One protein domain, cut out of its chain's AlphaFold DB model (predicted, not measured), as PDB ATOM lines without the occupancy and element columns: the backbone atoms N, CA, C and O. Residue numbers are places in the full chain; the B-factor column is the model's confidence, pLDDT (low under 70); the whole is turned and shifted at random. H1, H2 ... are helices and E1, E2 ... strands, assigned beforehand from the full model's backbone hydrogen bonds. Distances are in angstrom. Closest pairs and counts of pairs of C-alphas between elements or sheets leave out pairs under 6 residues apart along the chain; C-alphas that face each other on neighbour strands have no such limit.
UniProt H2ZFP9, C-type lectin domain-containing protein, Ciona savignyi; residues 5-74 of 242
ATOM      1  N   SER A   5      -2.788 385.591  -0.385       40.69
ATOM      2  CA  SER A   5      -3.400 384.607   0.516       40.69
ATOM      3  C   SER A   5      -4.931 384.538   0.430       40.69
ATOM      4  O   SER A   5      -5.490 383.485   0.727       40.69
ATOM      5  N   ALA A   6      -5.615 385.605   0.000       40.41
ATOM      6  CA  ALA A   6      -7.078 385.614  -0.135       40.41
ATOM      7  C   ALA A   6      -7.578 384.707  -1.279       40.41
ATOM      8  O   ALA A   6      -8.710 384.233  -1.262       40.41
ATOM      9  N   TRP A   7      -6.726 384.417  -2.267       45.91
ATOM     10  CA  TRP A   7      -7.129 383.775  -3.521       45.91
ATOM     11  C   TRP A   7      -6.911 382.259  -3.564       45.91
ATOM     12  O   TRP A   7      -7.132 381.638  -4.609       45.91
ATOM     13  N   ARG A   8      -6.412 381.644  -2.485       49.81
ATOM     14  CA  ARG A   8      -6.059 380.208  -2.457       49.81
ATOM     15  C   ARG A   8      -7.187 379.288  -1.961       49.81
ATOM     16  O   ARG A   8      -7.018 378.079  -2.039       49.81
ATOM     17  N   GLY A   9      -8.300 379.841  -1.463       46.50
ATOM     18  CA  GLY A   9      -9.347 379.078  -0.763       46.50
ATOM     19  C   GLY A   9     -10.643 378.801  -1.537       46.50
ATOM     20  O   GLY A   9     -11.063 377.653  -1.611       46.50
ATOM     21  N   GLU A  10     -11.305 379.831  -2.076       48.22
ATOM     22  CA  GLU A  10     -12.778 379.765  -2.208       48.22
ATOM     23  C   GLU A  10     -13.345 379.639  -3.632       48.22
ATOM     24  O   GLU A  10     -14.477 379.190  -3.789       48.22
ATOM     25  N   TYR A  11     -12.587 379.968  -4.688       53.84
ATOM     26  CA  TYR A  11     -13.126 379.989  -6.060       53.84
ATOM     27  C   TYR A  11     -12.176 379.376  -7.111       53.84
ATOM     28  O   TYR A  11     -11.619 380.099  -7.943       53.84
ATOM     29  N   PRO A  12     -12.001 378.037  -7.141       57.12
ATOM     30  CA  PRO A  12     -11.123 377.365  -8.108       57.12
ATOM     31  C   PRO A  12     -11.487 377.653  -9.572       57.12
ATOM     32  O   PRO A  12     -10.608 377.740 -10.426       57.12
ATOM     33  N   ILE A  13     -12.780 377.850  -9.848       60.38
ATOM     34  CA  ILE A  13     -13.321 378.084 -11.192       60.38
ATOM     35  C   ILE A  13     -12.860 379.438 -11.764       60.38
ATOM     36  O   ILE A  13     -12.563 379.518 -12.954       60.38
ATOM     37  N   LEU A  14     -12.697 380.485 -10.937       59.81
ATOM     38  CA  LEU A  14     -12.181 381.786 -11.403       59.81
ATOM     39  C   LEU A  14     -10.796 381.651 -12.050       59.81
ATOM     40  O   LEU A  14     -10.509 382.340 -13.024       59.81
ATOM     41  N   ARG A  15      -9.952 380.747 -11.532       61.94
ATOM     42  CA  ARG A  15      -8.591 380.500 -12.035       61.94
ATOM     43  C   ARG A  15      -8.553 379.693 -13.338       61.94
ATOM     44  O   ARG A  15      -7.498 379.643 -13.960       61.94
ATOM     45  N   THR A  16      -9.653 379.063 -13.752       67.50
ATOM     46  CA  THR A  16      -9.695 378.234 -14.968       67.50
ATOM     47  C   THR A  16     -10.468 378.879 -16.112       67.50
ATOM     48  O   THR A  16      -9.991 378.809 -17.243       67.50
ATOM     49  N   ILE A  17     -11.611 379.525 -15.845       76.25
ATOM     50  CA  ILE A  17     -12.486 380.065 -16.906       76.25
ATOM     51  C   ILE A  17     -12.354 381.572 -17.148       76.25
ATOM     52  O   ILE A  17     -12.913 382.052 -18.132       76.25
ATOM     53  N   GLY A  18     -11.649 382.305 -16.280       82.44
ATOM     54  CA  GLY A  18     -11.528 383.765 -16.348       82.44
ATOM     55  C   GLY A  18     -12.762 384.528 -15.865       82.44
ATOM     56  O   GLY A  18     -13.732 383.945 -15.372       82.44
ATOM     57  N   VAL A  19     -12.690 385.857 -15.959       87.00
ATOM     58  CA  VAL A  19     -13.694 386.780 -15.402       87.00
ATOM     59  C   VAL A  19     -14.009 387.875 -16.410       87.00
ATOM     60  O   VAL A  19     -13.092 388.515 -16.915       87.00
ATOM     61  N   TRP A  20     -15.290 388.104 -16.690       91.12
ATOM     62  CA  TRP A  20     -15.738 389.169 -17.585       91.12
ATOM     63  C   TRP A  20     -15.471 390.564 -17.006       91.12
ATOM     64  O   TRP A  20     -15.735 390.821 -15.828       91.12
ATOM     65  N   ILE A  21     -15.019 391.468 -17.875       90.06
ATOM     66  CA  ILE A  21     -14.971 392.917 -17.638       90.06
ATOM     67  C   ILE A  21     -15.890 393.639 -18.629       90.06
ATOM     68  O   ILE A  21     -16.354 393.051 -19.603       90.06
ATOM     69  N   GLY A  22     -16.160 394.923 -18.392       90.62
ATOM     70  CA  GLY A  22     -17.118 395.708 -19.179       90.62
ATOM     71  C   GLY A  22     -16.725 396.014 -20.632       90.62
ATOM     72  O   GLY A  22     -17.452 396.754 -21.284       90.62
ATOM     73  N   LEU A  23     -15.602 395.507 -21.149       91.06
ATOM     74  CA  LEU A  23     -15.098 395.829 -22.487       91.06
ATOM     75  C   LEU A  23     -15.619 394.846 -23.550       91.06
ATOM     76  O   LEU A  23     -15.607 393.627 -23.361       91.06
ATOM     77  N   LYS A  24     -16.033 395.385 -24.701       91.19
ATOM     78  CA  LYS A  24     -16.483 394.619 -25.867       91.19
ATOM     79  C   LYS A  24     -15.880 395.162 -27.163       91.19
ATOM     80  O   LYS A  24     -15.839 396.372 -27.374       91.19
ATOM     81  N   LEU A  25     -15.467 394.264 -28.053       88.62
ATOM     82  CA  LEU A  25     -14.932 394.590 -29.374       88.62
ATOM     83  C   LEU A  25     -16.056 394.786 -30.405       88.62
ATOM     84  O   LEU A  25     -17.028 394.021 -30.439       88.62
ATOM     85  N   ASN A  26     -15.917 395.792 -31.273       81.50
ATOM     86  CA  ASN A  26     -16.785 395.968 -32.438       81.50
ATOM     87  C   ASN A  26     -16.293 395.136 -33.634       81.50
ATOM     88  O   ASN A  26     -15.185 394.612 -33.642       81.50
ATOM     89  N   MET A  27     -17.119 395.039 -34.681       65.00
ATOM     90  CA  MET A  27     -16.867 394.179 -35.852       65.00
ATOM     91  C   MET A  27     -15.642 394.557 -36.705       65.00
ATOM     92  O   MET A  27     -15.309 393.804 -37.610       65.00
ATOM     93  N   ASN A  28     -15.001 395.698 -36.433       63.09
ATOM     94  CA  ASN A  28     -13.908 396.254 -37.236       63.09
ATOM     95  C   ASN A  28     -12.599 396.421 -36.429       63.09
ATOM     96  O   ASN A  28     -11.793 397.270 -36.810       63.09
ATOM     97  N   GLU A  29     -12.433 395.687 -35.313       61.81
ATOM     98  CA  GLU A  29     -11.249 395.589 -34.410       61.81
ATOM     99  C   GLU A  29     -10.747 396.898 -33.771       61.81
ATOM    100  O   GLU A  29     -10.701 397.028 -32.552       61.81
ATOM    101  N   THR A  30     -10.464 397.904 -34.594       60.16
ATOM    102  CA  THR A  30     -10.061 399.295 -34.302       60.16
ATOM    103  C   THR A  30     -10.918 400.061 -33.287       60.16
ATOM    104  O   THR A  30     -10.564 401.178 -32.911       60.16
ATOM    105  N   GLN A  31     -12.058 399.518 -32.855       72.25
ATOM    106  CA  GLN A  31     -12.953 400.151 -31.892       72.25
ATOM    107  C   GLN A  31     -13.442 399.129 -30.867       72.25
ATOM    108  O   GLN A  31     -14.160 398.187 -31.206       72.25
ATOM    109  N   ALA A  32     -13.129 399.381 -29.600       84.44
ATOM    110  CA  ALA A  32     -13.708 398.676 -28.466       84.44
ATOM    111  C   ALA A  32     -14.499 399.658 -27.591       84.44
ATOM    112  O   ALA A  32     -14.168 400.843 -27.500       84.44
ATOM    113  N   LEU A  33     -15.572 399.170 -26.977       87.69
ATOM    114  CA  LEU A  33     -16.529 399.964 -26.213       87.69
ATOM    115  C   LEU A  33     -16.701 399.354 -24.821       87.69
ATOM    116  O   LEU A  33     -16.959 398.155 -24.690       87.69
ATOM    117  N   TRP A  34     -16.570 400.185 -23.794       86.31
ATOM    118  CA  TRP A  34     -16.897 399.839 -22.416       86.31
ATOM    119  C   TRP A  34     -18.419 399.861 -22.190       86.31
ATOM    120  O   TRP A  34     -19.175 400.511 -22.916       86.31
ATOM    121  N   SER A  35     -18.901 399.142 -21.177       84.06
ATOM    122  CA  SER A  35     -20.331 398.987 -20.869       84.06
ATOM    123  C   SER A  35     -21.029 400.284 -20.439       84.06
ATOM    124  O   SER A  35     -22.248 400.398 -20.564       84.06
ATOM    125  N   ASP A  36     -20.264 401.274 -19.981       77.12
ATOM    126  CA  ASP A  36     -20.696 402.652 -19.709       77.12
ATOM    127  C   ASP A  36     -20.865 403.505 -20.991       77.12
ATOM    128  O   ASP A  36     -21.425 404.600 -20.931       77.12
ATOM    129  N   LYS A  37     -20.466 402.958 -22.154       80.38
ATOM    130  CA  LYS A  37     -20.378 403.568 -23.497       80.38
ATOM    131  C   LYS A  37     -19.132 404.429 -23.739       80.38
ATOM    132  O   LYS A  37     -19.077 405.124 -24.757       80.38
ATOM    133  N   THR A  38     -18.119 404.364 -22.880       80.62
ATOM    134  CA  THR A  38     -16.816 404.985 -23.142       80.62
ATOM    135  C   THR A  38     -16.073 404.200 -24.226       80.62
ATOM    136  O   THR A  38     -15.986 402.972 -24.188       80.62
ATOM    137  N   LEU A  39     -15.533 404.899 -25.228       84.94
ATOM    138  CA  LEU A  39     -14.700 404.289 -26.268       84.94
ATOM    139  C   LEU A  39     -13.289 404.041 -25.737       84.94
ATOM    140  O   LEU A  39     -12.659 404.965 -25.223       84.94
ATOM    141  N   LEU A  40     -12.766 402.830 -25.931       84.19
ATOM    142  CA  LEU A  40     -11.340 402.568 -25.773       84.19
ATOM    143  C   LEU A  40     -10.581 403.276 -26.905       84.19
ATOM    144  O   LEU A  40     -10.945 403.151 -28.074       84.19
ATOM    145  N   ASN A  41      -9.537 404.027 -26.561       80.50
ATOM    146  CA  ASN A  41      -8.691 404.749 -27.509       80.50
ATOM    147  C   ASN A  41      -7.224 404.724 -27.040       80.50
ATOM    148  O   ASN A  41      -6.939 404.286 -25.927       80.50
ATOM    149  N   GLU A  42      -6.309 405.231 -27.866       77.00
ATOM    150  CA  GLU A  42      -4.850 405.212 -27.642       77.00
ATOM    151  C   GLU A  42      -4.375 405.904 -26.346       77.00
ATOM    152  O   GLU A  42      -3.252 405.672 -25.902       77.00
ATOM    153  N   THR A  43      -5.207 406.751 -25.728       74.50
ATOM    154  CA  THR A  43      -4.894 407.446 -24.463       74.50
ATOM    155  C   THR A  43      -5.362 406.690 -23.217       74.50
ATOM    156  O   THR A  43      -4.985 407.053 -22.103       74.50
ATOM    157  N   ILE A  44      -6.162 405.633 -23.385       76.88
ATOM    158  CA  ILE A  44      -6.676 404.805 -22.292       76.88
ATOM    159  C   ILE A  44      -5.772 403.583 -22.118       76.88
ATOM    160  O   ILE A  44      -5.321 402.966 -23.082       76.88
ATOM    161  N   PHE A  45      -5.509 403.225 -20.862       84.25
ATOM    162  CA  PHE A  45      -4.709 402.057 -20.504       84.25
ATOM    163  C   PHE A  45      -5.253 400.767 -21.140       84.25
ATOM    164  O   PHE A  45      -6.459 400.520 -21.130       84.25
ATOM    165  N   THR A  46      -4.349 399.913 -21.626       85.38
ATOM    166  CA  THR A  46      -4.659 398.553 -22.084       85.38
ATOM    167  C   THR A  46      -3.687 397.547 -21.474       85.38
ATOM    168  O   THR A  46      -2.540 397.885 -21.180       85.38
ATOM    169  N   ASN A  47      -4.142 396.308 -21.268       89.94
ATOM    170  CA  ASN A  47      -3.327 395.225 -20.702       89.94
ATOM    171  C   ASN A  47      -3.552 393.894 -21.432       89.94
ATOM    172  O   ASN A  47      -3.760 392.860 -20.806       89.94
ATOM    173  N   TRP A  48      -3.576 393.932 -22.760       89.31
ATOM    174  CA  TRP A  48      -3.775 392.763 -23.615       89.31
ATOM    175  C   TRP A  48      -2.691 391.689 -23.421       89.31
ATOM    176  O   TRP A  48      -1.505 392.013 -23.342       89.31
ATOM    177  N   ALA A  49      -3.098 390.417 -23.354       88.62
ATOM    178  CA  ALA A  49      -2.193 389.262 -23.361       88.62
ATOM    179  C   ALA A  49      -1.575 389.085 -24.755       88.62
ATOM    180  O   ALA A  49      -0.366 388.921 -24.909       88.62
ATOM    181  N   GLN A  50      -2.435 389.185 -25.766       84.44
ATOM    182  CA  GLN A  50      -2.135 389.316 -27.187       84.44
ATOM    183  C   GLN A  50      -3.091 390.373 -27.752       84.44
ATOM    184  O   GLN A  50      -4.156 390.592 -27.175       84.44
ATOM    185  N   GLN A  51      -2.715 391.057 -28.837       79.44
ATOM    186  CA  GLN A  51      -3.648 391.977 -29.502       79.44
ATOM    187  C   GLN A  51      -4.896 391.196 -29.942       79.44
ATOM    188  O   GLN A  51      -4.726 390.086 -30.450       79.44
ATOM    189  N   PRO A  52      -6.108 391.738 -29.738       78.38
ATOM    190  CA  PRO A  52      -7.333 391.000 -30.000       78.38
ATOM    191  C   PRO A  52      -7.497 390.705 -31.492       78.38
ATOM    192  O   PRO A  52      -7.335 391.607 -32.314       78.38
ATOM    193  N   ASP A  53      -7.842 389.460 -31.825       73.06
ATOM    194  CA  ASP A  53      -8.013 388.990 -33.210       73.06
ATOM    195  C   ASP A  53      -9.486 388.832 -33.628       73.06
ATOM    196  O   ASP A  53      -9.798 388.716 -34.808       73.06
ATOM    197  N   THR A  54     -10.424 388.880 -32.678       68.94
ATOM    198  CA  THR A  54     -11.872 388.669 -32.846       68.94
ATOM    199  C   THR A  54     -12.329 387.317 -33.407       68.94
ATOM    200  O   THR A  54     -13.526 387.011 -33.333       68.94
ATOM    201  N   ASP A  55     -11.412 386.475 -33.888       73.75
ATOM    202  CA  ASP A  55     -11.672 385.099 -34.326       73.75
ATOM    203  C   ASP A  55     -12.138 384.226 -33.148       73.75
ATOM    204  O   ASP A  55     -12.960 383.320 -33.308       73.75
ATOM    205  N   HIS A  56     -11.668 384.538 -31.937       75.38
ATOM    206  CA  HIS A  56     -12.015 383.825 -30.706       75.38
ATOM    207  C   HIS A  56     -13.248 384.390 -29.986       75.38
ATOM    208  O   HIS A  56     -13.729 383.791 -29.021       75.38
ATOM    209  N   GLY A  57     -13.800 385.513 -30.454       86.44
ATOM    210  CA  GLY A  57     -14.994 386.146 -29.908       86.44
ATOM    211  C   GLY A  57     -14.866 387.663 -29.813       86.44
ATOM    212  O   GLY A  57     -14.135 388.288 -30.563       86.44
ATOM    213  N   ARG A  58     -15.667 388.307 -28.954       89.38
ATOM    214  CA  ARG A  58     -15.709 389.788 -28.866       89.38
ATOM    215  C   ARG A  58     -15.943 390.336 -27.461       89.38
ATOM    216  O   ARG A  58     -16.018 391.551 -27.296       89.38
ATOM    217  N   CYS A  59     -16.108 389.473 -26.463       91.44
ATOM    218  CA  CYS A  59     -16.268 389.882 -25.073       91.44
ATOM    219  C   CYS A  59     -14.935 389.692 -24.356       91.44
ATOM    220  O   CYS A  59     -14.277 388.675 -24.564       91.44
ATOM    221  N   VAL A  60     -14.530 390.665 -23.540       92.19
ATOM    222  CA  VAL A  60     -13.184 390.677 -22.960       92.19
ATOM    223  C   VAL A  60     -13.195 390.117 -21.542       92.19
ATOM    224  O   VAL A  60     -13.984 390.529 -20.689       92.19
ATOM    225  N   GLN A  61     -12.292 389.175 -21.290       91.31
ATOM    226  CA  GLN A  61     -12.039 388.595 -19.977       91.31
ATOM    227  C   GLN A  61     -10.688 389.050 -19.410       91.31
ATOM    228  O   GLN A  61      -9.754 389.340 -20.153       91.31
ATOM    229  N   LEU A  62     -10.558 389.024 -18.083       90.75
ATOM    230  CA  LEU A  62      -9.258 388.875 -17.429       90.75
ATOM    231  C   LEU A  62      -8.882 387.390 -17.464       90.75
ATOM    232  O   LEU A  62      -9.597 386.556 -16.896       90.75
ATOM    233  N   TRP A  63      -7.777 387.058 -18.128       88.19
ATOM    234  CA  TRP A  63      -7.365 385.680 -18.379       88.19
ATOM    235  C   TRP A  63      -6.360 385.192 -17.317       88.19
ATOM    236  O   TRP A  63      -5.208 385.630 -17.303       88.19
ATOM    237  N   PRO A  64      -6.733 384.259 -16.416       83.81
ATOM    238  CA  PRO A  64      -5.880 383.881 -15.285       83.81
ATOM    239  C   PRO A  64      -4.604 383.152 -15.713       83.81
ATOM    240  O   PRO A  64      -3.604 383.185 -14.999       83.81
ATOM    241  N   GLN A  65      -4.646 382.481 -16.870       84.38
ATOM    242  CA  GLN A  65      -3.523 381.720 -17.422       84.38
ATOM    243  C   GLN A  65      -2.408 382.644 -17.942       84.38
ATOM    244  O   GLN A  65      -1.244 382.258 -17.924       84.38
ATOM    245  N   PHE A  66      -2.756 383.878 -18.319       84.25
ATOM    246  CA  PHE A  66      -1.842 384.923 -18.782       84.25
ATOM    247  C   PHE A  66      -1.819 386.083 -17.780       84.25
ATOM    248  O   PHE A  66      -2.093 387.229 -18.111       84.25
ATOM    249  N   TYR A  67      -1.536 385.775 -16.510       86.31
ATOM    250  CA  TYR A  67      -1.309 386.765 -15.444       86.31
ATOM    251  C   TYR A  67      -2.418 387.830 -15.272       86.31
ATOM    252  O   TYR A  67      -2.144 388.935 -14.808       86.31
ATOM    253  N   TRP A  68      -3.673 387.492 -15.599       84.81
ATOM    254  CA  TRP A  68      -4.834 388.400 -15.600       84.81
ATOM    255  C   TRP A  68      -4.758 389.547 -16.621       84.81
ATOM    256  O   TRP A  68      -5.434 390.568 -16.474       84.81
ATOM    257  N   GLN A  69      -3.968 389.368 -17.679       88.38
ATOM    258  CA  GLN A  69      -4.038 390.183 -18.886       88.38
ATOM    259  C   GLN A  69      -5.371 389.967 -19.624       88.38
ATOM    260  O   GLN A  69      -6.116 389.023 -19.346       88.38
ATOM    261  N   TRP A  70      -5.699 390.890 -20.521       92.38
ATOM    262  CA  TRP A  70      -6.960 390.921 -21.254       92.38
ATOM    263  C   TRP A  70      -6.911 389.998 -22.468       92.38
ATOM    264  O   TRP A  70      -5.881 389.900 -23.134       92.38
ATOM    265  N   ASP A  71      -8.037 389.358 -22.749       91.50
ATOM    266  CA  ASP A  71      -8.210 388.379 -23.822       91.50
ATOM    267  C   ASP A  71      -9.658 388.447 -24.319       91.50
ATOM    268  O   ASP A  71     -10.581 388.587 -23.506       91.50
ATOM    269  N   ASP A  72      -9.877 388.399 -25.630       90.88
ATOM    270  CA  ASP A  72     -11.207 388.355 -26.227       90.88
ATOM    271  C   ASP A  72     -11.669 386.919 -26.475       90.88
ATOM    272  O   ASP A  72     -10.951 386.062 -26.974       90.88
ATOM    273  N   THR A  73     -12.908 386.632 -26.080       90.62
ATOM    274  CA  THR A  73     -13.454 385.280 -26.178       90.62
ATOM    275  C   THR A  73     -14.971 385.284 -26.404       90.62
ATOM    276  O   THR A  73     -15.630 386.336 -26.429       90.62
ATOM    277  N   TYR A  74     -15.541 384.102 -26.642       91.56
ATOM    278  CA  TYR A  74     -16.940 383.922 -27.020       91.56
ATOM    279  C   TYR A  74     -17.898 384.428 -25.926       91.56
ATOM    280  O   TYR A  74     -17.848 384.011 -24.769       91.56
TER     281      TYR A  74
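Overview. This is residues 5 to 74 of the 242 residues of the protein "C-type lectin domain-containing protein" of Ciona savignyi (UniProt H2ZFP9). There is little regular structure: a strongly twisted antiparallel sheet, E2 E1 E3 E4 in order, with short H1 at one end and, before it, a tail whose residues 8 to 13 stick out. The 70 printed residues run H1, E1, E2, E3, E4, mostly strand, with 24 in named elements. The whole is only just compact, close to loose, with a radius of gyration of the C-alphas of 13.0 A, and spans 39 by 24 by 19 A.

Along the chain. H1, residues 14 to 17, begins at C-alpha (-12.181, 381.786, -11.403). E1 is residues 19 to 25, 16.1 A long; E2, 32 to 34; E3, 59 to 63, 11.9 A; E4, 69 to 73, 12.9 A, ending at C-alpha (-13.454, 385.280, -26.178).

Arrangement. H1, too short for an O i to N i+4 pair, only grazes the sheet. Within hydrogen-bond range are N 33 and O 24, 2.8 A, in hairpin E1 and E2; N 62 and O 19, 2.8 A, between E1 and E3; N 63 and O 69, 2.8 A, in hairpin E3 and E4. E2 and E4 are apart.

Size, cuts and confidence. The C-alphas farthest apart, Ser 5 and Asn 28, are 40.9 A apart. The printed part has no cut; E2 to E3 is a long link. pLDDT is under 70 at residues 5 to 16, 27 to 30 and 54.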